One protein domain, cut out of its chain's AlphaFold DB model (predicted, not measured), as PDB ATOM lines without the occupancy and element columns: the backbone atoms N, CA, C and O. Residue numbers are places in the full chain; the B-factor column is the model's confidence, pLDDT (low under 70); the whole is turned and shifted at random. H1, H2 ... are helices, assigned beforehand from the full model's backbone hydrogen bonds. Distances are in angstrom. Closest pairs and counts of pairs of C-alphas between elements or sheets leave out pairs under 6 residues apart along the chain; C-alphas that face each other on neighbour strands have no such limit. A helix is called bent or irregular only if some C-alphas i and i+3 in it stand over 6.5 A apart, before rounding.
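Overview. This is residues 319 to 466 of the 579 residues of a protein of uncultured bacterium (UniProt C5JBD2). Six helices run up and down in one bundle: H1, H2 and H3 make a triangle on one side, H4, H5 and H6 fold back and forth on the other, and the two groups meet where H2 packs on H4 and H3 on H6. H1 and H5 lie farthest out, with the pairs H2, H3 and H4, H6 between them; residues 417 to 422 stick out beyond the bundle. The printed part has 148 residues with six named helices, H1 to H6 in chain order, and no named strand; its class is all helix. It is compact, with a radius of gyration of the C-alphas of 15.7 A and spans of 48 by 38 by 24 A.

Arrangement. H1, residues 319 to 340, and H2, residues 342 to 361, form a helical hairpin at a shallow tilt of 8 degrees; their closest C-alphas, of Arg 338 and Arg 345, are 5.9 A apart. H3, residues 365 to 386, is the hub, touching four helices. It forms a hairpin with H2, where the closest C-alphas, of Phe 359 and Glu 368, are 5.5 A apart, and it touches H1, running the same way at 18 degrees, a shallow tilt, with Leu 337 and Thr 386 closest at 6.0 A between C-alphas. H4, residues 394 to 413, touches H2 with residues 395 to 403 alone; the closest C-alphas, of Ala 344 and Ala 396, are 4.2 A apart, and the tilt of 36 degrees is only just steep. H3 and H4 only just touch, only at the corner by their link, with 3 pairs of C-alphas within 8 A, the closest being Leu 385 and Ala 395 at 5.6 A. H5, residues 421 to 448, forms a hairpin with H4 at 28 degrees, a shallow tilt, closest at the C-alphas of Arg 412 and Arg 424, 5.3 A. H6, residues 450 to 464, forms a hairpin with H5, closest at the C-alphas of Arg 446 and Gly 453, 4.9 A, and touches H3, closest at the C-alphas of Leu 381 and Arg 455, 5.6 A. H1 is apart from H4, H5 and H6. In H3, H4 and H6 every O i to N i+4 pair is within hydrogen-bond range; in H1 17 of 18 are, in H2 14 of 16 and in H5 23 of 24.

Along the chain. H1 begins at C-alpha 319 (-61.058, -62.421, 32.190) and is 31.6 A long; H3 measures 31.5 A. H2, 29.7 A, is irregular, but only just: C-alphas 343 and 346 are 6.7 A apart. H4 measures 28.4 A. H5, the longest, spans 40.4 A from C-alpha 421 (-50.397, -35.222, 6.851). H6, 20.6 A, ends at C-alpha 464 (-45.067, -53.049, 17.781).

Size, cuts and confidence. The farthest C-alphas, of Pro 389 and Gly 418, are 48.1 A apart. The printed part has no cut, and no link is long. Mean pLDDT of the printed part is 92.8; residues 417 to 420 are under 70.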
ATOM      1  N   ARG A 319     -62.027 -63.366  32.760       93.50
ATOM      2  CA  ARG A 319     -61.058 -62.421  32.190       93.50
ATOM      3  C   ARG A 319     -61.030 -61.090  32.940       93.50
ATOM      4  O   ARG A 319     -59.955 -60.582  33.235       93.50
ATOM      5  N   VAL A 320     -62.185 -60.538  33.308       92.69
ATOM      6  CA  VAL A 320     -62.273 -59.287  34.079       92.69
ATOM      7  C   VAL A 320     -61.733 -59.487  35.496       92.69
ATOM      8  O   VAL A 320     -61.022 -58.626  36.014       92.69
ATOM      9  N   VAL A 321     -62.021 -60.630  36.123       94.62
ATOM     10  CA  VAL A 321     -61.470 -60.973  37.445       94.62
ATOM     11  C   VAL A 321     -59.945 -61.078  37.383       94.62
ATOM     12  O   VAL A 321     -59.248 -60.492  38.213       94.62
ATOM     13  N   ARG A 322     -59.409 -61.760  36.364       95.00
ATOM     14  CA  ARG A 322     -57.967 -61.872  36.119       95.00
ATOM     15  C   ARG A 322     -57.319 -60.505  35.904       95.00
ATOM     16  O   ARG A 322     -56.285 -60.236  36.507       95.00
ATOM     17  N   GLN A 323     -57.946 -59.626  35.123       94.94
ATOM     18  CA  GLN A 323     -57.474 -58.255  34.922       94.94
ATOM     19  C   GLN A 323     -57.355 -57.495  36.249       94.94
ATOM     20  O   GLN A 323     -56.324 -56.886  36.523       94.94
ATOM     21  N   LYS A 324     -58.380 -57.566  37.110       94.88
ATOM     22  CA  LYS A 324     -58.347 -56.923  38.434       94.88
ATOM     23  C   LYS A 324     -57.192 -57.442  39.297       94.88
ATOM     24  O   LYS A 324     -56.544 -56.649  39.975       94.88
ATOM     25  N   ARG A 325     -56.900 -58.748  39.243       94.94
ATOM     26  CA  ARG A 325     -55.747 -59.342  39.943       94.94
ATOM     27  C   ARG A 325     -54.416 -58.811  39.403       94.94
ATOM     28  O   ARG A 325     -53.576 -58.406  40.201       94.94
ATOM     29  N   LEU A 326     -54.254 -58.743  38.079       93.31
ATOM     30  CA  LEU A 326     -53.051 -58.185  37.449       93.31
ATOM     31  C   LEU A 326     -52.828 -56.720  37.847       93.31
ATOM     32  O   LEU A 326     -51.712 -56.340  38.184       93.31
ATOM     33  N   LEU A 327     -53.884 -55.904  37.869       92.81
ATOM     34  CA  LEU A 327     -53.798 -54.506  38.306       92.81
ATOM     35  C   LEU A 327     -53.411 -54.372  39.784       92.81
ATOM     36  O   LEU A 327     -52.617 -53.498  40.127       92.81
ATOM     37  N   ALA A 328     -53.928 -55.245  40.651       92.38
ATOM     38  CA  ALA A 328     -53.555 -55.262  42.063       92.38
ATOM     39  C   ALA A 328     -52.076 -55.644  42.262       92.38
ATOM     40  O   ALA A 328     -51.374 -55.013  43.053       92.38
ATOM     41  N   GLU A 329     -51.571 -56.624  41.507       88.12
ATOM     42  CA  GLU A 329     -50.144 -56.972  41.497       88.12
ATOM     43  C   GLU A 329     -49.286 -55.797  40.995       88.12
ATOM     44  O   GLU A 329     -48.239 -55.479  41.573       88.12
ATOM     45  N   ALA A 330     -49.767 -55.083  39.975       86.88
ATOM     46  CA  ALA A 330     -49.132 -53.872  39.464       86.88
ATOM     47  C   ALA A 330     -48.983 -52.794  40.537       86.88
ATOM     48  O   ALA A 330     -47.951 -52.125  40.610       86.88
ATOM     49  N   ASP A 331     -50.006 -52.624  41.375       90.12
ATOM     50  CA  ASP A 331     -50.010 -51.633  42.448       90.12
ATOM     51  C   ASP A 331     -48.942 -51.937  43.507       90.12
ATOM     52  O   ASP A 331     -48.339 -51.012  44.060       90.12
ATOM     53  N   VAL A 332     -48.627 -53.216  43.736       89.69
ATOM     54  CA  VAL A 332     -47.494 -53.627  44.579       89.69
ATOM     55  C   VAL A 332     -46.164 -53.229  43.929       89.69
ATOM     56  O   VAL A 332     -45.338 -52.581  44.576       89.69
ATOM     57  N   GLN A 333     -45.968 -53.526  42.640       86.19
ATOM     58  CA  GLN A 333     -44.736 -53.154  41.922       86.19
ATOM     59  C   GLN A 333     -44.548 -51.633  41.838       86.19
ATOM     60  O   GLN A 333     -43.440 -51.120  41.997       86.19
ATOM     61  N   LEU A 334     -45.638 -50.886  41.659       87.38
ATOM     62  CA  LEU A 334     -45.655 -49.426  41.692       87.38
ATOM     63  C   LEU A 334     -45.205 -48.876  43.046       87.38
ATOM     64  O   LEU A 334     -44.462 -47.894  43.082       87.38
ATOM     65  N   LYS A 335     -45.638 -49.480  44.160       90.06
ATOM     66  CA  LYS A 335     -45.186 -49.087  45.504       90.06
ATOM     67  C   LYS A 335     -43.678 -49.300  45.668       90.06
ATOM     68  O   LYS A 335     -43.010 -48.396  46.163       90.06
ATOM     69  N   LEU A 336     -43.140 -50.419  45.181       88.12
ATOM     70  CA  LEU A 336     -41.698 -50.699  45.211       88.12
ATOM     71  C   LEU A 336     -40.905 -49.719  44.330       88.12
ATOM     72  O   LEU A 336     -39.932 -49.118  44.778       88.12
ATOM     73  N   LEU A 337     -41.363 -49.463  43.101       85.31
ATOM     74  CA  LEU A 337     -40.720 -48.494  42.207       85.31
ATOM     75  C   LEU A 337     -40.713 -47.075  42.774       85.31
ATOM     76  O   LEU A 337     -39.741 -46.350  42.571       85.31
ATOM     77  N   ARG A 338     -41.760 -46.670  43.505       84.56
ATOM     78  CA  ARG A 338     -41.808 -45.352  44.164       84.56
ATOM     79  C   ARG A 338     -40.674 -45.161  45.167       84.56
ATOM     80  O   ARG A 338     -40.177 -44.046  45.273       84.56
ATOM     81  N   GLN A 339     -40.279 -46.219  45.871       87.88
ATOM     82  CA  GLN A 339     -39.180 -46.171  46.837       87.88
ATOM     83  C   GLN A 339     -37.817 -46.057  46.139       87.88
ATOM     84  O   GLN A 339     -36.910 -45.418  46.662       87.88
ATOM     85  N   LEU A 340     -37.682 -46.631  44.939       84.75
ATOM     86  CA  LEU A 340     -36.410 -46.708  44.216       84.75
ATOM     87  C   LEU A 340     -36.170 -45.533  43.258       84.75
ATOM     88  O   LEU A 340     -35.027 -45.097  43.092       84.75
ATOM     89  N   ASN A 341     -37.222 -45.039  42.593       87.75
ATOM     90  CA  ASN A 341     -37.124 -43.983  41.588       87.75
ATOM     91  C   ASN A 341     -38.443 -43.198  41.417       87.75
ATOM     92  O   ASN A 341     -39.339 -43.573  40.657       87.75
ATOM     93  N   VAL A 342     -38.528 -42.027  42.060       90.38
ATOM     94  CA  VAL A 342     -39.705 -41.138  42.006       90.38
ATOM     95  C   VAL A 342     -40.037 -40.678  40.578       90.38
ATOM     96  O   VAL A 342     -41.213 -40.528  40.242       90.38
ATOM     97  N   LYS A 343     -39.030 -40.504  39.708       93.25
ATOM     98  CA  LYS A 343     -39.232 -40.032  38.326       93.25
ATOM     99  C   LYS A 343     -39.920 -41.078  37.446       93.25
ATOM    100  O   LYS A 343     -40.674 -40.707  36.551       93.25
ATOM    101  N   ALA A 344     -39.732 -42.369  37.730       91.44
ATOM    102  CA  ALA A 344     -40.403 -43.450  37.005       91.44
ATOM    103  C   ALA A 344     -41.903 -43.559  37.344       91.44
ATOM    104  O   ALA A 344     -42.675 -44.098  36.554       91.44
ATOM    105  N   ARG A 345     -42.350 -43.015  38.486       91.00
ATOM    106  CA  ARG A 345     -43.731 -43.167  38.978       91.00
ATOM    107  C   ARG A 345     -44.778 -42.729  37.957       91.00
ATOM    108  O   ARG A 345     -45.724 -43.469  37.708       91.00
ATOM    109  N   ARG A 346     -44.646 -41.517  37.411       93.31
ATOM    110  CA  ARG A 346     -45.671 -40.931  36.532       93.31
ATOM    111  C   ARG A 346     -45.827 -41.733  35.229       93.31
ATOM    112  O   ARG A 346     -46.963 -42.086  34.926       93.31
ATOM    113  N   PRO A 347     -44.746 -42.097  34.512       94.62
ATOM    114  CA  PRO A 347     -44.847 -42.989  33.357       94.62
ATOM    115  C   PRO A 347     -45.478 -44.356  33.658       94.62
ATOM    116  O   PRO A 347     -46.295 -44.827  32.876       94.62
ATOM    117  N   VAL A 348     -45.157 -44.985  34.796       93.25
ATOM    118  CA  VAL A 348     -45.727 -46.303  35.137       93.25
ATOM    119  C   VAL A 348     -47.221 -46.216  35.455       93.25
ATOM    120  O   VAL A 348     -47.987 -47.066  35.009       93.25
ATOM    121  N   VAL A 349     -47.648 -45.190  36.203       93.38
ATOM    122  CA  VAL A 349     -49.077 -44.956  36.481       93.38
ATOM    123  C   VAL A 349     -49.839 -44.744  35.176       93.38
ATOM    124  O   VAL A 349     -50.861 -45.388  34.967       93.38
ATOM    125  N   TRP A 350     -49.281 -43.937  34.270       94.69
ATOM    126  CA  TRP A 350     -49.852 -43.737  32.942       94.69
ATOM    127  C   TRP A 350     -49.993 -45.060  32.175       94.69
ATOM    128  O   TRP A 350     -51.066 -45.349  31.659       94.69
ATOM    129  N   PHE A 351     -48.962 -45.914  32.155       94.12
ATOM    130  CA  PHE A 351     -49.038 -47.219  31.486       94.12
ATOM    131  C   PHE A 351     -50.113 -48.130  32.072       94.12
ATOM    132  O   PHE A 351     -50.855 -48.758  31.323       94.12
ATOM    133  N   ARG A 352     -50.211 -48.196  33.404       94.06
ATOM    134  CA  ARG A 352     -51.255 -48.968  34.091       94.06
ATOM    135  C   ARG A 352     -52.646 -48.510  33.654       94.06
ATOM    136  O   ARG A 352     -53.475 -49.348  33.316       94.06
ATOM    137  N   GLU A 353     -52.881 -47.200  33.645       93.50
ATOM    138  CA  GLU A 353     -54.158 -46.607  33.234       93.50
ATOM    139  C   GLU A 353     -54.459 -46.867  31.754       93.50
ATOM    140  O   GLU A 353     -55.579 -47.246  31.422       93.50
ATOM    141  N   GLN A 354     -53.468 -46.738  30.864       93.50
ATOM    142  CA  GLN A 354     -53.660 -46.995  29.434       93.50
ATOM    143  C   GLN A 354     -53.917 -48.468  29.119       93.50
ATOM    144  O   GLN A 354     -54.793 -48.777  28.316       93.50
ATOM    145  N   LEU A 355     -53.188 -49.388  29.753       93.62
ATOM    146  CA  LEU A 355     -53.386 -50.823  29.553       93.62
ATOM    147  C   LEU A 355     -54.750 -51.282  30.090       93.62
ATOM    148  O   LEU A 355     -55.404 -52.110  29.459       93.62
ATOM    149  N   ASP A 356     -55.199 -50.731  31.223       94.44
ATOM    150  CA  ASP A 356     -56.559 -50.961  31.721       94.44
ATOM    151  C   ASP A 356     -57.622 -50.381  30.780       94.44
ATOM    152  O   ASP A 356     -58.598 -51.054  30.448       94.44
ATOM    153  N   TYR A 357     -57.409 -49.158  30.294       93.19
ATOM    154  CA  TYR A 357     -58.288 -48.535  29.313       93.19
ATOM    155  C   TYR A 357     -58.404 -49.392  28.045       93.19
ATOM    156  O   TYR A 357     -59.516 -49.687  27.610       93.19
ATOM    157  N   TRP A 358     -57.292 -49.870  27.479       93.38
ATOM    158  CA  TRP A 358     -57.327 -50.747  26.307       93.38
ATOM    159  C   TRP A 358     -58.023 -52.075  26.580       93.38
ATOM    160  O   TRP A 358     -58.783 -52.524  25.731       93.38
ATOM    161  N   PHE A 359     -57.836 -52.671  27.760       95.19
ATOM    162  CA  PHE A 359     -58.583 -53.866  28.146       95.19
ATOM    163  C   PHE A 359     -60.096 -53.592  28.198       95.19
ATOM    164  O   PHE A 359     -60.888 -54.376  27.673       95.19
ATOM    165  N   ARG A 360     -60.514 -52.459  28.780       92.69
ATOM    166  CA  ARG A 360     -61.927 -52.043  28.810       92.69
ATOM    167  C   ARG A 360     -62.492 -51.773  27.413       92.69
ATOM    168  O   ARG A 360     -63.671 -52.031  27.189       92.69
ATOM    169  N   GLN A 361     -61.662 -51.282  26.494       92.81
ATOM    170  CA  GLN A 361     -62.023 -51.026  25.096       92.81
ATOM    171  C   GLN A 361     -61.850 -52.238  24.173       92.81
ATOM    172  O   GLN A 361     -62.217 -52.155  23.005       92.81
ATOM    173  N   ALA A 362     -61.305 -53.357  24.654       94.56
ATOM    174  CA  ALA A 362     -61.174 -54.566  23.853       94.56
ATOM    175  C   ALA A 362     -62.565 -55.060  23.437       94.56
ATOM    176  O   ALA A 362     -63.428 -55.283  24.291       94.56
ATOM    177  N   ASN A 363     -62.772 -55.267  22.138       95.50
ATOM    178  CA  ASN A 363     -64.060 -55.654  21.563       95.50
ATOM    179  C   ASN A 363     -64.126 -57.139  21.190       95.50
ATOM    180  O   ASN A 363     -65.124 -57.590  20.639       95.50
ATOM    181  N   SER A 364     -63.098 -57.921  21.519       95.62
ATOM    182  CA  SER A 364     -63.117 -59.383  21.435       95.62
ATOM    183  C   SER A 364     -62.382 -60.007  22.617       95.62
ATOM    184  O   SER A 364     -61.621 -59.338  23.320       95.62
ATOM    185  N   GLU A 365     -62.595 -61.300  22.838       94.69
ATOM    186  CA  GLU A 365     -61.880 -62.053  23.873       94.69
ATOM    187  C   GLU A 365     -60.375 -62.154  23.577       94.69
ATOM    188  O   GLU A 365     -59.563 -62.053  24.493       94.69
ATOM    189  N   ASN A 366     -59.990 -62.254  22.302       94.62
ATOM    190  CA  ASN A 366     -58.583 -62.280  21.892       94.62
ATOM    191  C   ASN A 366     -57.892 -60.934  22.149       94.62
ATOM    192  O   ASN A 366     -56.734 -60.896  22.554       94.62
ATOM    193  N   GLU A 367     -58.597 -59.817  21.939       94.44
ATOM    194  CA  GLU A 367     -58.077 -58.492  22.293       94.44
ATOM    195  C   GLU A 367     -57.893 -58.350  23.814       94.44
ATOM    196  O   GLU A 367     -56.890 -57.793  24.254       94.44
ATOM    197  N   GLU A 368     -58.801 -58.902  24.631       95.50
ATOM    198  CA  GLU A 368     -58.634 -58.938  26.093       95.50
ATOM    199  C   GLU A 368     -57.398 -59.736  26.512       95.50
ATOM    200  O   GLU A 368     -56.619 -59.266  27.343       95.50
ATOM    201  N   GLU A 369     -57.202 -60.928  25.941       95.38
ATOM    202  CA  GLU A 369     -56.014 -61.755  26.189       95.38
ATOM    203  C   GLU A 369     -54.738 -61.043  25.795       95.38
ATOM    204  O   GLU A 369     -53.766 -61.042  26.550       95.38
ATOM    205  N   PHE A 370     -54.755 -60.408  24.629       95.00
ATOM    206  CA  PHE A 370     -53.633 -59.634  24.144       95.00
ATOM    207  C   PHE A 370     -53.297 -58.499  25.123       95.00
ATOM    208  O   PHE A 370     -52.150 -58.397  25.558       95.00
ATOM    209  N   CYS A 371     -54.284 -57.704  25.557       95.19
ATOM    210  CA  CYS A 371     -54.081 -56.639  26.546       95.19
ATOM    211  C   CYS A 371     -53.530 -57.172  27.879       95.19
ATOM    212  O   CYS A 371     -52.611 -56.575  28.446       95.19
ATOM    213  N   GLN A 372     -54.038 -58.309  28.363       95.88
ATOM    214  CA  GLN A 372     -53.518 -58.971  29.564       95.88
ATOM    215  C   GLN A 372     -52.075 -59.446  29.381       95.88
ATOM    216  O   GLN A 372     -51.249 -59.270  30.277       95.88
ATOM    217  N   GLY A 373     -51.745 -60.001  28.215       96.06
ATOM    218  CA  GLY A 373     -50.392 -60.406  27.853       96.06
ATOM    219  C   GLY A 373     -49.421 -59.226  27.855       96.06
ATOM    220  O   GLY A 373     -48.381 -59.292  28.514       96.06
ATOM    221  N   VAL A 374     -49.789 -58.117  27.202       95.62
ATOM    222  CA  VAL A 374     -48.999 -56.871  27.195       95.62
ATOM    223  C   VAL A 374     -48.760 -56.384  28.626       95.62
ATOM    224  O   VAL A 374     -47.637 -56.039  28.994       95.62
ATOM    225  N   MET A 375     -49.808 -56.405  29.453       95.50
ATOM    226  CA  MET A 375     -49.752 -55.988  30.849       95.50
ATOM    227  C   MET A 375     -48.799 -56.854  31.684       95.50
ATOM    228  O   MET A 375     -47.955 -56.319  32.402       95.50
ATOM    229  N   MET A 376     -48.858 -58.181  31.543       95.56
ATOM    230  CA  MET A 376     -47.923 -59.089  32.216       95.56
ATOM    231  C   MET A 376     -46.473 -58.855  31.779       95.56
ATOM    232  O   MET A 376     -45.569 -58.841  32.615       95.56
ATOM    233  N   ILE A 377     -46.225 -58.661  30.479       95.69
ATOM    234  CA  ILE A 377     -44.876 -58.391  29.958       95.69
ATOM    235  C   ILE A 377     -44.343 -57.075  30.530       95.69
ATOM    236  O   ILE A 377     -43.201 -57.026  30.990       95.69
ATOM    237  N   PHE A 378     -45.180 -56.037  30.576       95.69
ATOM    238  CA  PHE A 378     -44.825 -54.761  31.186       95.69
ATOM    239  C   PHE A 378     -44.473 -54.914  32.671       95.69
ATOM    240  O   PHE A 378     -43.437 -54.418  33.107       95.69
ATOM    241  N   PHE A 379     -45.263 -55.644  33.460       93.44
ATOM    242  CA  PHE A 379     -44.968 -55.829  34.887       93.44
ATOM    243  C   PHE A 379     -43.733 -56.687  35.140       93.44
ATOM    244  O   PHE A 379     -42.965 -56.388  36.056       93.44
ATOM    245  N   ASN A 380     -43.471 -57.683  34.296       94.19
ATOM    246  CA  ASN A 380     -42.215 -58.423  34.336       94.19
ATOM    247  C   ASN A 380     -41.015 -57.510  34.048       94.19
ATOM    248  O   ASN A 380     -39.996 -57.607  34.730       94.19
ATOM    249  N   LEU A 381     -41.144 -56.578  33.098       95.56
ATOM    250  CA  LEU A 381     -40.130 -55.552  32.856       95.56
ATOM    251  C   LEU A 381     -39.934 -54.655  34.091       95.56
ATOM    252  O   LEU A 381     -38.798 -54.433  34.509       95.56
ATOM    253  N   LEU A 382     -41.018 -54.188  34.721       94.44
ATOM    254  CA  LEU A 382     -40.940 -53.389  35.951       94.44
ATOM    255  C   LEU A 382     -40.247 -54.141  37.091       94.44
ATOM    256  O   LEU A 382     -39.424 -53.553  37.789       94.44
ATOM    257  N   LYS A 383     -40.535 -55.435  37.253       94.25
ATOM    258  CA  LYS A 383     -39.910 -56.299  38.262       94.25
ATOM    259  C   LYS A 383     -38.402 -56.457  38.049       94.25
ATOM    260  O   LYS A 383     -37.657 -56.557  39.015       94.25
ATOM    261  N   GLU A 384     -37.922 -56.471  36.808       95.31
ATOM    262  CA  GLU A 384     -36.476 -56.456  36.543       95.31
ATOM    263  C   GLU A 384     -35.860 -55.069  36.786       95.31
ATOM    264  O   GLU A 384     -34.726 -54.962  37.257       95.31
ATOM    265  N   LEU A 385     -36.610 -53.993  36.526       93.62
ATOM    266  CA  LEU A 385     -36.170 -52.628  36.824       93.62
ATOM    267  C   LEU A 385     -36.070 -52.350  38.333       93.62
ATOM    268  O   LEU A 385     -35.175 -51.610  38.739       93.62
ATOM    269  N   THR A 386     -36.924 -52.949  39.172       93.12
ATOM    270  CA  THR A 386     -36.873 -52.784  40.640       93.12
ATOM    271  C   THR A 386     -35.691 -53.486  41.300       93.12
ATOM    272  O   THR A 386     -35.305 -53.111  42.401       93.12
ATOM    273  N   LYS A 387     -35.057 -54.462  40.642       93.44
ATOM    274  CA  LYS A 387     -33.841 -55.112  41.166       93.44
ATOM    275  C   LYS A 387     -32.604 -54.212  41.113       93.44
ATOM    276  O   LYS A 387     -31.531 -54.603  41.565       93.44
ATOM    277  N   ARG A 388     -32.709 -53.035  40.493       91.25
ATOM    278  CA  ARG A 388     -31.590 -52.105  40.341       91.25
ATOM    279  C   ARG A 388     -31.353 -51.302  41.615       91.25
ATOM    280  O   ARG A 388     -32.302 -51.040  42.351       91.25
ATOM    281  N   PRO A 389     -30.096 -50.886  41.862       90.81
ATOM    282  CA  PRO A 389     -29.782 -50.082  43.030       90.81
ATOM    283  C   PRO A 389     -30.637 -48.800  43.058       90.81
ATOM    284  O   PRO A 389     -30.874 -48.201  41.996       90.81
ATOM    285  N   PRO A 390     -31.085 -48.368  44.252       89.25
ATOM    286  CA  PRO A 390     -31.816 -47.117  44.423       89.25
ATOM    287  C   PRO A 390     -31.068 -45.942  43.780       89.25
ATOM    288  O   PRO A 390     -29.840 -45.878  43.821       89.25
ATOM    289  N   GLY A 391     -31.797 -45.012  43.159       85.81
ATOM    290  CA  GLY A 391     -31.202 -43.850  42.487       85.81
ATOM    291  C   GLY A 391     -30.717 -44.095  41.051       85.81
ATOM    292  O   GLY A 391     -30.366 -43.137  40.361       85.81
ATOM    293  N   SER A 392     -30.761 -45.334  40.543       91.06
ATOM    294  CA  SER A 392     -30.495 -45.595  39.124       91.06
ATOM    295  C   SER A 392     -31.494 -44.855  38.225       91.06
ATOM    296  O   SER A 392     -32.707 -45.076  38.290       91.06
ATOM    297  N   MET A 393     -30.983 -44.004  37.331       94.50
ATOM    298  CA  MET A 393     -31.789 -43.273  36.342       94.50
ATOM    299  C   MET A 393     -32.331 -44.171  35.223       94.50
ATOM    300  O   MET A 393     -33.251 -43.769  34.511       94.50
ATOM    301  N   LEU A 394     -31.809 -45.396  35.101       93.94
ATOM    302  CA  LEU A 394     -32.155 -46.343  34.045       93.94
ATOM    303  C   LEU A 394     -33.654 -46.660  34.017       93.94
ATOM    304  O   LEU A 394     -34.260 -46.627  32.953       93.94
ATOM    305  N   ALA A 395     -34.274 -46.914  35.175       93.12
ATOM    306  CA  ALA A 395     -35.701 -47.233  35.242       93.12
ATOM    307  C   ALA A 395     -36.576 -46.074  34.741       93.12
ATOM    308  O   ALA A 395     -37.487 -46.286  33.943       93.12
ATOM    309  N   ALA A 396     -36.269 -44.840  35.152       94.94
ATOM    310  CA  ALA A 396     -36.980 -43.661  34.664       94.94
ATOM    311  C   ALA A 396     -36.783 -43.465  33.154       94.94
ATOM    312  O   ALA A 396     -37.750 -43.180  32.454       94.94
ATOM    313  N   GLN A 397     -35.562 -43.660  32.651       96.56
ATOM    314  CA  GLN A 397     -35.258 -43.542  31.226       96.56
ATOM    315  C   GLN A 397     -35.999 -44.595  30.391       96.56
ATOM    316  O   GLN A 397     -36.656 -44.230  29.420       96.56
ATOM    317  N   VAL A 398     -35.941 -45.876  30.780       96.31
ATOM    318  CA  VAL A 398     -36.625 -46.977  30.080       96.31
ATOM    319  C   VAL A 398     -38.124 -46.705  30.005       96.31
ATOM    320  O   VAL A 398     -38.688 -46.693  28.914       96.31
ATOM    321  N   VAL A 399     -38.781 -46.447  31.141       95.50
ATOM    322  CA  VAL A 399     -40.244 -46.290  31.146       95.50
ATOM    323  C   VAL A 399     -40.672 -44.987  30.460       95.50
ATOM    324  O   VAL A 399     -41.711 -44.973  29.808       95.50
ATOM    325  N   SER A 400     -39.878 -43.911  30.540       96.44
ATOM    326  CA  SER A 400     -40.169 -42.676  29.795       96.44
ATOM    327  C   SER A 400     -40.115 -42.909  28.289       96.44
ATOM    328  O   SER A 400     -41.077 -42.588  27.607       96.44
ATOM    329  N   LEU A 401     -39.051 -43.538  27.778       97.62
ATOM    330  CA  LEU A 401     -38.925 -43.811  26.344       97.62
ATOM    331  C   LEU A 401     -40.029 -44.741  25.833       97.62
ATOM    332  O   LEU A 401     -40.556 -44.530  24.744       97.62
ATOM    333  N   LEU A 402     -40.406 -45.749  26.623       96.81
ATOM    334  CA  LEU A 402     -41.534 -46.615  26.287       96.81
ATOM    335  C   LEU A 402     -42.845 -45.833  26.226       96.81
ATOM    336  O   LEU A 402     -43.633 -46.037  25.303       96.81
ATOM    337  N   LYS A 403     -43.082 -44.942  27.194       96.81
ATOM    338  CA  LYS A 403     -44.271 -44.087  27.210       96.81
ATOM    339  C   LYS A 403     -44.301 -43.206  25.966       96.81
ATOM    340  O   LYS A 403     -45.311 -43.203  25.272       96.81
ATOM    341  N   ASP A 404     -43.191 -42.543  25.655       96.75
ATOM    342  CA  ASP A 404     -43.078 -41.666  24.491       96.75
ATOM    343  C   ASP A 404     -43.321 -42.451  23.191       96.75
ATOM    344  O   ASP A 404     -44.067 -42.002  22.322       96.75
ATOM    345  N   GLN A 405     -42.778 -43.670  23.074       96.25
ATOM    346  CA  GLN A 405     -43.040 -44.550  21.932       96.25
ATOM    347  C   GLN A 405     -44.535 -44.853  21.776       96.25
ATOM    348  O   GLN A 405     -45.058 -44.766  20.664       96.25
ATOM    349  N   VAL A 406     -45.215 -45.227  22.861       95.56
ATOM    350  CA  VAL A 406     -46.641 -45.569  22.816       95.56
ATOM    351  C   VAL A 406     -47.496 -44.337  22.538       95.56
ATOM    352  O   VAL A 406     -48.390 -44.412  21.701       95.56
ATOM    353  N   GLU A 407     -47.216 -43.194  23.167       94.81
ATOM    354  CA  GLU A 407     -47.924 -41.935  22.902       94.81
ATOM    355  C   GLU A 407     -47.786 -41.512  21.436       94.81
ATOM    356  O   GLU A 407     -48.779 -41.150  20.806       94.81
ATOM    357  N   LEU A 408     -46.586 -41.623  20.860       94.81
ATOM    358  CA  LEU A 408     -46.342 -41.310  19.452       94.81
ATOM    359  C   LEU A 408     -47.007 -42.315  18.505       94.81
ATOM    360  O   LEU A 408     -47.515 -41.920  17.457       94.81
ATOM    361  N   GLN A 409     -47.062 -43.599  18.869       93.12
ATOM    362  CA  GLN A 409     -47.801 -44.616  18.116       93.12
ATOM    363  C   GLN A 409     -49.311 -44.346  18.155       93.12
ATOM    364  O   GLN A 409     -49.955 -44.335  17.110       93.12
ATOM    365  N   MET A 410     -49.863 -44.023  19.328       91.75
ATOM    366  CA  MET A 410     -51.256 -43.595  19.484       91.75
ATOM    367  C   MET A 410     -51.549 -42.332  18.670       91.75
ATOM    368  O   MET A 410     -52.577 -42.267  18.003       91.75
ATOM    369  N   ALA A 411     -50.655 -41.341  18.704       90.56
ATOM    370  CA  ALA A 411     -50.795 -40.114  17.930       90.56
ATOM    371  C   ALA A 411     -50.767 -40.400  16.427       90.56
ATOM    372  O   ALA A 411     -51.598 -39.874  15.703       90.56
ATOM    373  N   ARG A 412     -49.870 -41.268  15.949       90.44
ATOM    374  CA  ARG A 412     -49.815 -41.678  14.541       90.44
ATOM    375  C   ARG A 412     -51.090 -42.404  14.104       90.44
ATOM    376  O   ARG A 412     -51.593 -42.130  13.017       90.44
ATOM    377  N   ASP A 413     -51.593 -43.314  14.937       88.50
ATOM    378  CA  ASP A 413     -52.651 -44.258  14.561       88.50
ATOM    379  C   ASP A 413     -54.070 -43.698  14.758       88.50
ATOM    380  O   ASP A 413     -54.981 -44.084  14.032       88.50
ATOM    381  N   ARG A 414     -54.275 -42.762  15.697       84.56
ATOM    382  CA  ARG A 414     -55.588 -42.136  15.967       84.56
ATOM    383  C   ARG A 414     -55.913 -40.946  15.065       84.56
ATOM    384  O   ARG A 414     -57.014 -40.401  15.138       84.56
ATOM    385  N   LEU A 415     -54.969 -40.509  14.234       80.62
ATOM    386  CA  LEU A 415     -55.214 -39.458  13.253       80.62
ATOM    387  C   LEU A 415     -56.154 -40.009  12.177       80.62
ATOM    388  O   LEU A 415     -55.767 -40.858  11.377       80.62
ATOM    389  N   GLY A 416     -57.402 -39.529  12.179       70.44
ATOM    390  CA  GLY A 416     -58.387 -39.895  11.163       70.44
ATOM    391  C   GLY A 416     -57.903 -39.567   9.741       70.44
ATOM    392  O   GLY A 416     -56.970 -38.780   9.574       70.44
ATOM    393  N   PRO A 417     -58.551 -40.110   8.697       63.75
ATOM    394  CA  PRO A 417     -58.102 -39.973   7.307       63.75
ATOM    395  C   PRO A 417     -57.973 -38.517   6.820       63.75
ATOM    396  O   PRO A 417     -57.197 -38.247   5.908       63.75
ATOM    397  N   GLY A 418     -58.679 -37.570   7.451       65.94
ATOM    398  CA  GLY A 418     -58.572 -36.132   7.168       65.94
ATOM    399  C   GLY A 418     -57.578 -35.354   8.040       65.94
ATOM    400  O   GLY A 418     -57.367 -34.164   7.810       65.94
ATOM    401  N   ALA A 419     -56.976 -35.973   9.057       65.44
ATOM    402  CA  ALA A 419     -56.047 -35.281   9.938       65.44
ATOM    403  C   ALA A 419     -54.729 -34.975   9.205       65.44
ATOM    404  O   ALA A 419     -54.192 -35.801   8.464       65.44
ATOM    405  N   GLN A 420     -54.233 -33.747   9.391       69.38
ATOM    406  CA  GLN A 420     -53.154 -33.150   8.604       69.38
ATOM    407  C   GLN A 420     -51.948 -34.091   8.487       69.38
ATOM    408  O   GLN A 420     -51.292 -34.400   9.482       69.38
ATOM    409  N   LYS A 421     -51.608 -34.472   7.247       84.38
ATOM    410  CA  LYS A 421     -50.397 -35.222   6.851       84.38
ATOM    411  C   LYS A 421     -49.134 -34.771   7.606       84.38
ATOM    412  O   LYS A 421     -48.266 -35.586   7.895       84.38
ATOM    413  N   MET A 422     -49.067 -33.486   7.958       85.88
ATOM    414  CA  MET A 422     -48.010 -32.877   8.764       85.88
ATOM    415  C   MET A 422     -47.908 -33.445  10.192       85.88
ATOM    416  O   MET A 422     -46.810 -33.788  10.616       85.88
ATOM    417  N   VAL A 423     -49.020 -33.588  10.928       88.00
ATOM    418  CA  VAL A 423     -49.014 -34.109  12.312       88.00
ATOM    419  C   VAL A 423     -48.569 -35.566  12.325       88.00
ATOM    420  O   VAL A 423     -47.743 -35.955  13.147       88.00
ATOM    421  N   ARG A 424     -49.059 -36.356  11.363       89.19
ATOM    422  CA  ARG A 424     -48.646 -37.750  11.199       89.19
ATOM    423  C   ARG A 424     -47.163 -37.864  10.851       89.19
ATOM    424  O   ARG A 424     -46.465 -38.649  11.478       89.19
ATOM    425  N   GLY A 425     -46.684 -37.057   9.899       90.62
ATOM    426  CA  GLY A 425     -45.270 -37.032   9.519       90.62
ATOM    427  C   GLY A 425     -44.361 -36.677  10.695       90.62
ATOM    428  O   GLY A 425     -43.367 -37.358  10.923       90.62
ATOM    429  N   LYS A 426     -44.752 -35.683  11.503       93.56
ATOM    430  CA  LYS A 426     -44.026 -35.322  12.724       93.56
ATOM    431  C   LYS A 426     -44.014 -36.463  13.746       93.56
ATOM    432  O   LYS A 426     -42.955 -36.811  14.253       93.56
ATOM    433  N   ALA A 427     -45.165 -37.087  14.010       93.25
ATOM    434  CA  ALA A 427     -45.242 -38.226  14.925       93.25
ATOM    435  C   ALA A 427     -44.374 -39.409  14.454       93.25
ATOM    436  O   ALA A 427     -43.758 -40.081  15.275       93.25
ATOM    437  N   GLU A 428     -44.286 -39.656  13.143       94.06
ATOM    438  CA  GLU A 428     -43.421 -40.689  12.560       94.06
ATOM    439  C   GLU A 428     -41.924 -40.364  12.718       94.06
ATOM    440  O   GLU A 428     -41.142 -41.256  13.061       94.06
ATOM    441  N   GLU A 429     -41.524 -39.105  12.526       96.31
ATOM    442  CA  GLU A 429     -40.147 -38.636  12.739       96.31
ATOM    443  C   GLU A 429     -39.728 -38.728  14.217       96.31
ATOM    444  O   GLU A 429     -38.673 -39.288  14.547       96.31
ATOM    445  N   ASP A 430     -40.586 -38.245  15.117       96.94
ATOM    446  CA  ASP A 430     -40.375 -38.313  16.562       96.94
ATOM    447  C   ASP A 430     -40.297 -39.782  17.018       96.94
ATOM    448  O   ASP A 430     -39.383 -40.170  17.754       96.94
ATOM    449  N   LEU A 431     -41.179 -40.645  16.497       96.00
ATOM    450  CA  LEU A 431     -41.179 -42.081  16.788       96.00
ATOM    451  C   LEU A 431     -39.885 -42.753  16.311       96.00
ATOM    452  O   LEU A 431     -39.332 -43.599  17.016       96.00
ATOM    453  N   ALA A 432     -39.368 -42.378  15.139       97.00
ATOM    454  CA  ALA A 432     -38.086 -42.878  14.646       97.00
ATOM    455  C   ALA A 432     -36.917 -42.442  15.547       97.00
ATOM    456  O   ALA A 432     -35.956 -43.191  15.744       97.00
ATOM    457  N   THR A 433     -36.990 -41.248  16.131       98.19
ATOM    458  CA  THR A 433     -35.995 -40.755  17.091       98.19
ATOM    459  C   THR A 433     -36.043 -41.527  18.407       98.19
ATOM    460  O   THR A 433     -35.001 -42.019  18.850       98.19
ATOM    461  N   VAL A 434     -37.233 -41.734  18.975       97.88
ATOM    462  CA  VAL A 434     -37.417 -42.540  20.193       97.88
ATOM    463  C   VAL A 434     -36.947 -43.981  19.973       97.88
ATOM    464  O   VAL A 434     -36.177 -44.508  20.776       97.88
ATOM    465  N   LYS A 435     -37.286 -44.605  18.836       97.19
ATOM    466  CA  LYS A 435     -36.815 -45.960  18.498       97.19
ATOM    467  C   LYS A 435     -35.293 -46.063  18.413       97.19
ATOM    468  O   LYS A 435     -34.725 -47.043  18.887       97.19
ATOM    469  N   ARG A 436     -34.608 -45.049  17.867       98.19
ATOM    470  CA  ARG A 436     -33.132 -45.000  17.858       98.19
ATOM    471  C   ARG A 436     -32.555 -44.910  19.270       98.19
ATOM    472  O   ARG A 436     -31.546 -45.552  19.553       98.19
ATOM    473  N   GLN A 437     -33.173 -44.128  20.156       98.25
ATOM    474  CA  GLN A 437     -32.750 -44.025  21.557       98.25
ATOM    475  C   GLN A 437     -32.952 -45.347  22.304       98.25
ATOM    476  O   GLN A 437     -32.050 -45.790  23.015       98.25
ATOM    477  N   ILE A 438     -34.088 -46.008  22.084       97.75
ATOM    478  CA  ILE A 438     -34.384 -47.332  22.638       97.75
ATOM    479  C   ILE A 438     -33.409 -48.387  22.107       97.75
ATOM    480  O   ILE A 438     -32.923 -49.189  22.894       97.75
ATOM    481  N   GLY A 439     -33.057 -48.358  20.818       97.88
ATOM    482  CA  GLY A 439     -32.059 -49.264  20.237       97.88
ATOM    483  C   GLY A 439     -30.697 -49.155  20.929       97.88
ATOM    484  O   GLY A 439     -30.167 -50.151  21.410       97.88
ATOM    485  N   LYS A 440     -30.184 -47.929  21.107       98.25
ATOM    486  CA  LYS A 440     -28.934 -47.690  21.856       98.25
ATOM    487  C   LYS A 440     -29.013 -48.192  23.301       98.25
ATOM    488  O   LYS A 440     -28.038 -48.718  23.838       98.25
ATOM    489  N   LEU A 441     -30.165 -48.001  23.943       97.75
ATOM    490  CA  LEU A 441     -30.401 -48.465  25.306       97.75
ATOM    491  C   LEU A 441     -30.419 -49.995  25.381       97.75
ATOM    492  O   LEU A 441     -29.795 -50.560  26.271       97.75
ATOM    493  N   LEU A 442     -31.085 -50.658  24.434       97.88
ATOM    494  CA  LEU A 442     -31.114 -52.113  24.311       97.88
ATOM    495  C   LEU A 442     -29.716 -52.697  24.125       97.88
ATOM    496  O   LEU A 442     -29.386 -53.660  24.808       97.88
ATOM    497  N   ASP A 443     -28.890 -52.111  23.261       97.88
ATOM    498  CA  ASP A 443     -27.521 -52.587  23.033       97.88
ATOM    499  C   ASP A 443     -26.689 -52.524  24.324       97.88
ATOM    500  O   ASP A 443     -26.028 -53.492  24.699       97.88
ATOM    501  N   SER A 444     -26.805 -51.424  25.074       97.94
ATOM    502  CA  SER A 444     -26.173 -51.277  26.393       97.94
ATOM    503  C   SER A 444     -26.726 -52.265  27.431       97.94
ATOM    504  O   SER A 444     -25.983 -52.853  28.227       97.94
ATOM    505  N   LEU A 445     -28.041 -52.498  27.421       97.19
ATOM    506  CA  LEU A 445     -28.704 -53.435  28.322       97.19
ATOM    507  C   LEU A 445     -28.343 -54.885  28.021       97.19
ATOM    508  O   LEU A 445     -28.140 -55.642  28.958       97.19
ATOM    509  N   ARG A 446     -28.193 -55.278  26.758       96.94
ATOM    510  CA  ARG A 446     -27.787 -56.642  26.386       96.94
ATOM    511  C   ARG A 446     -26.418 -57.008  26.958       96.94
ATOM    512  O   ARG A 446     -26.228 -58.147  27.369       96.94
ATOM    513  N   VAL A 447     -25.506 -56.039  27.043       97.12
ATOM    514  CA  VAL A 447     -24.177 -56.231  27.643       97.12
ATOM    515  C   VAL A 447     -24.243 -56.210  29.172       97.12
ATOM    516  O   VAL A 447     -23.681 -57.078  29.832       97.12
ATOM    517  N   SER A 448     -24.929 -55.225  29.756       96.75
ATOM    518  CA  SER A 448     -24.927 -55.011  31.213       96.75
ATOM    519  C   SER A 448     -25.938 -55.867  31.989       96.75
ATOM    520  O   SER A 448     -25.791 -56.070  33.194       96.75
ATOM    521  N   SER A 449     -27.009 -56.326  31.341       97.25
ATOM    522  CA  SER A 449     -28.084 -57.135  31.920       97.25
ATOM    523  C   SER A 449     -28.942 -57.778  30.825       97.25
ATOM    524  O   SER A 449     -29.991 -57.236  30.452       97.25
ATOM    525  N   PRO A 450     -28.526 -58.954  30.328       96.88
ATOM    526  CA  PRO A 450     -29.175 -59.604  29.192       96.88
ATOM    527  C   PRO A 450     -30.666 -59.845  29.440       96.88
ATOM    528  O   PRO A 450     -31.482 -59.511  28.589       96.88
ATOM    529  N   VAL A 451     -31.038 -60.278  30.651       97.25
ATOM    530  CA  VAL A 451     -32.440 -60.506  31.038       97.25
ATOM    531  C   VAL A 451     -33.289 -59.241  30.882       97.25
ATOM    532  O   VAL A 451     -34.382 -59.295  30.329       97.25
ATOM    533  N   LEU A 452     -32.805 -58.078  31.334       96.94
ATOM    534  CA  LEU A 452     -33.550 -56.825  31.187       96.94
ATOM    535  C   LEU A 452     -33.648 -56.403  29.713       96.94
ATOM    536  O   LEU A 452     -34.700 -55.929  29.286       96.94
ATOM    537  N   GLY A 453     -32.574 -56.600  28.942       97.81
ATOM    538  CA  GLY A 453     -32.567 -56.369  27.498       97.81
ATOM    539  C   GLY A 453     -33.602 -57.227  26.763       97.81
ATOM    540  O   GLY A 453     -34.355 -56.706  25.945       97.81
ATOM    541  N   GLU A 454     -33.700 -58.513  27.102       97.50
ATOM    542  CA  GLU A 454     -34.698 -59.442  26.556       97.50
ATOM    543  C   GLU A 454     -36.128 -59.044  26.932       97.50
ATOM    544  O   GLU A 454     -37.007 -59.017  26.071       97.50
ATOM    545  N   ARG A 455     -36.383 -58.684  28.199       97.50
ATOM    546  CA  ARG A 455     -37.718 -58.234  28.637       97.50
ATOM    547  C   ARG A 455     -38.139 -56.937  27.951       97.50
ATOM    548  O   ARG A 455     -39.299 -56.811  27.562       97.50
ATOM    549  N   LEU A 456     -37.211 -55.992  27.789       97.94
ATOM    550  CA  LEU A 456     -37.467 -54.749  27.067       97.94
ATOM    551  C   LEU A 456     -37.769 -55.029  25.591       97.94
ATOM    552  O   LEU A 456     -38.747 -54.499  25.074       97.94
ATOM    553  N   GLN A 457     -36.988 -55.897  24.938       97.69
ATOM    554  CA  GLN A 457     -37.244 -56.312  23.558       97.69
ATOM    555  C   GLN A 457     -38.625 -56.962  23.415       97.69
ATOM    556  O   GLN A 457     -39.409 -56.524  22.582       97.69
ATOM    557  N   GLY A 458     -38.965 -57.924  24.279       96.56
ATOM    558  CA  GLY A 458     -40.265 -58.595  24.233       96.56
ATOM    559  C   GLY A 458     -41.444 -57.636  24.413       96.56
ATOM    560  O   GLY A 458     -42.471 -57.787  23.754       96.56
ATOM    561  N   PHE A 459     -41.303 -56.603  25.251       96.94
ATOM    562  CA  PHE A 459     -42.322 -55.556  25.359       96.94
ATOM    563  C   PHE A 459     -42.436 -54.727  24.074       96.94
ATOM    564  O   PHE A 459     -43.544 -54.457  23.614       96.94
ATOM    565  N   LEU A 460     -41.306 -54.340  23.477       96.38
ATOM    566  CA  LEU A 460     -41.276 -53.562  22.236       96.38
ATOM    567  C   LEU A 460     -41.874 -54.320  21.055       96.38
ATOM    568  O   LEU A 460     -42.573 -53.710  20.249       96.38
ATOM    569  N   ASP A 461     -41.623 -55.624  20.973       95.44
ATOM    570  CA  ASP A 461     -42.177 -56.489  19.935       95.44
ATOM    571  C   ASP A 461     -43.706 -56.514  20.037       95.44
ATOM    572  O   ASP A 461     -44.402 -56.247  19.058       95.44
ATOM    573  N   VAL A 462     -44.240 -56.713  21.247       94.31
ATOM    574  CA  VAL A 462     -45.689 -56.750  21.490       94.31
ATOM    575  C   VAL A 462     -46.351 -55.387  21.274       94.31
ATOM    576  O   VAL A 462     -47.392 -55.312  20.625       94.31
ATOM    577  N   VAL A 463     -45.743 -54.291  21.738       91.38
ATOM    578  CA  VAL A 463     -46.228 -52.929  21.444       91.38
ATOM    579  C   VAL A 463     -46.183 -52.641  19.940       91.38
ATOM    580  O   VAL A 463     -47.083 -52.003  19.396       91.38
ATOM    581  N   GLY A 464     -45.172 -53.151  19.234       90.88
ATOM    582  CA  GLY A 464     -45.067 -53.049  17.781       90.88
ATOM    583  C   GLY A 464     -46.187 -53.772  17.029       90.88
ATOM    584  O   GLY A 464     -46.534 -53.351  15.926       90.88
ATOM    585  N   MET A 465     -46.777 -54.810  17.631       91.50
ATOM    586  CA  MET A 465     -47.937 -55.533  17.096       91.50
ATOM    587  C   MET A 465     -49.274 -54.836  17.384       91.50
ATOM    588  O   MET A 465     -50.288 -55.219  16.802       91.50
ATOM    589  N   MET A 466     -49.303 -53.825  18.258       88.81
ATOM    590  CA  MET A 466     -50.525 -53.080  18.557       88.81
ATOM    591  C   MET A 466     -50.956 -52.235  17.361       88.81
ATOM    592  O   MET A 466     -50.364 -51.191  17.077       88.81
TER     593      MET A 466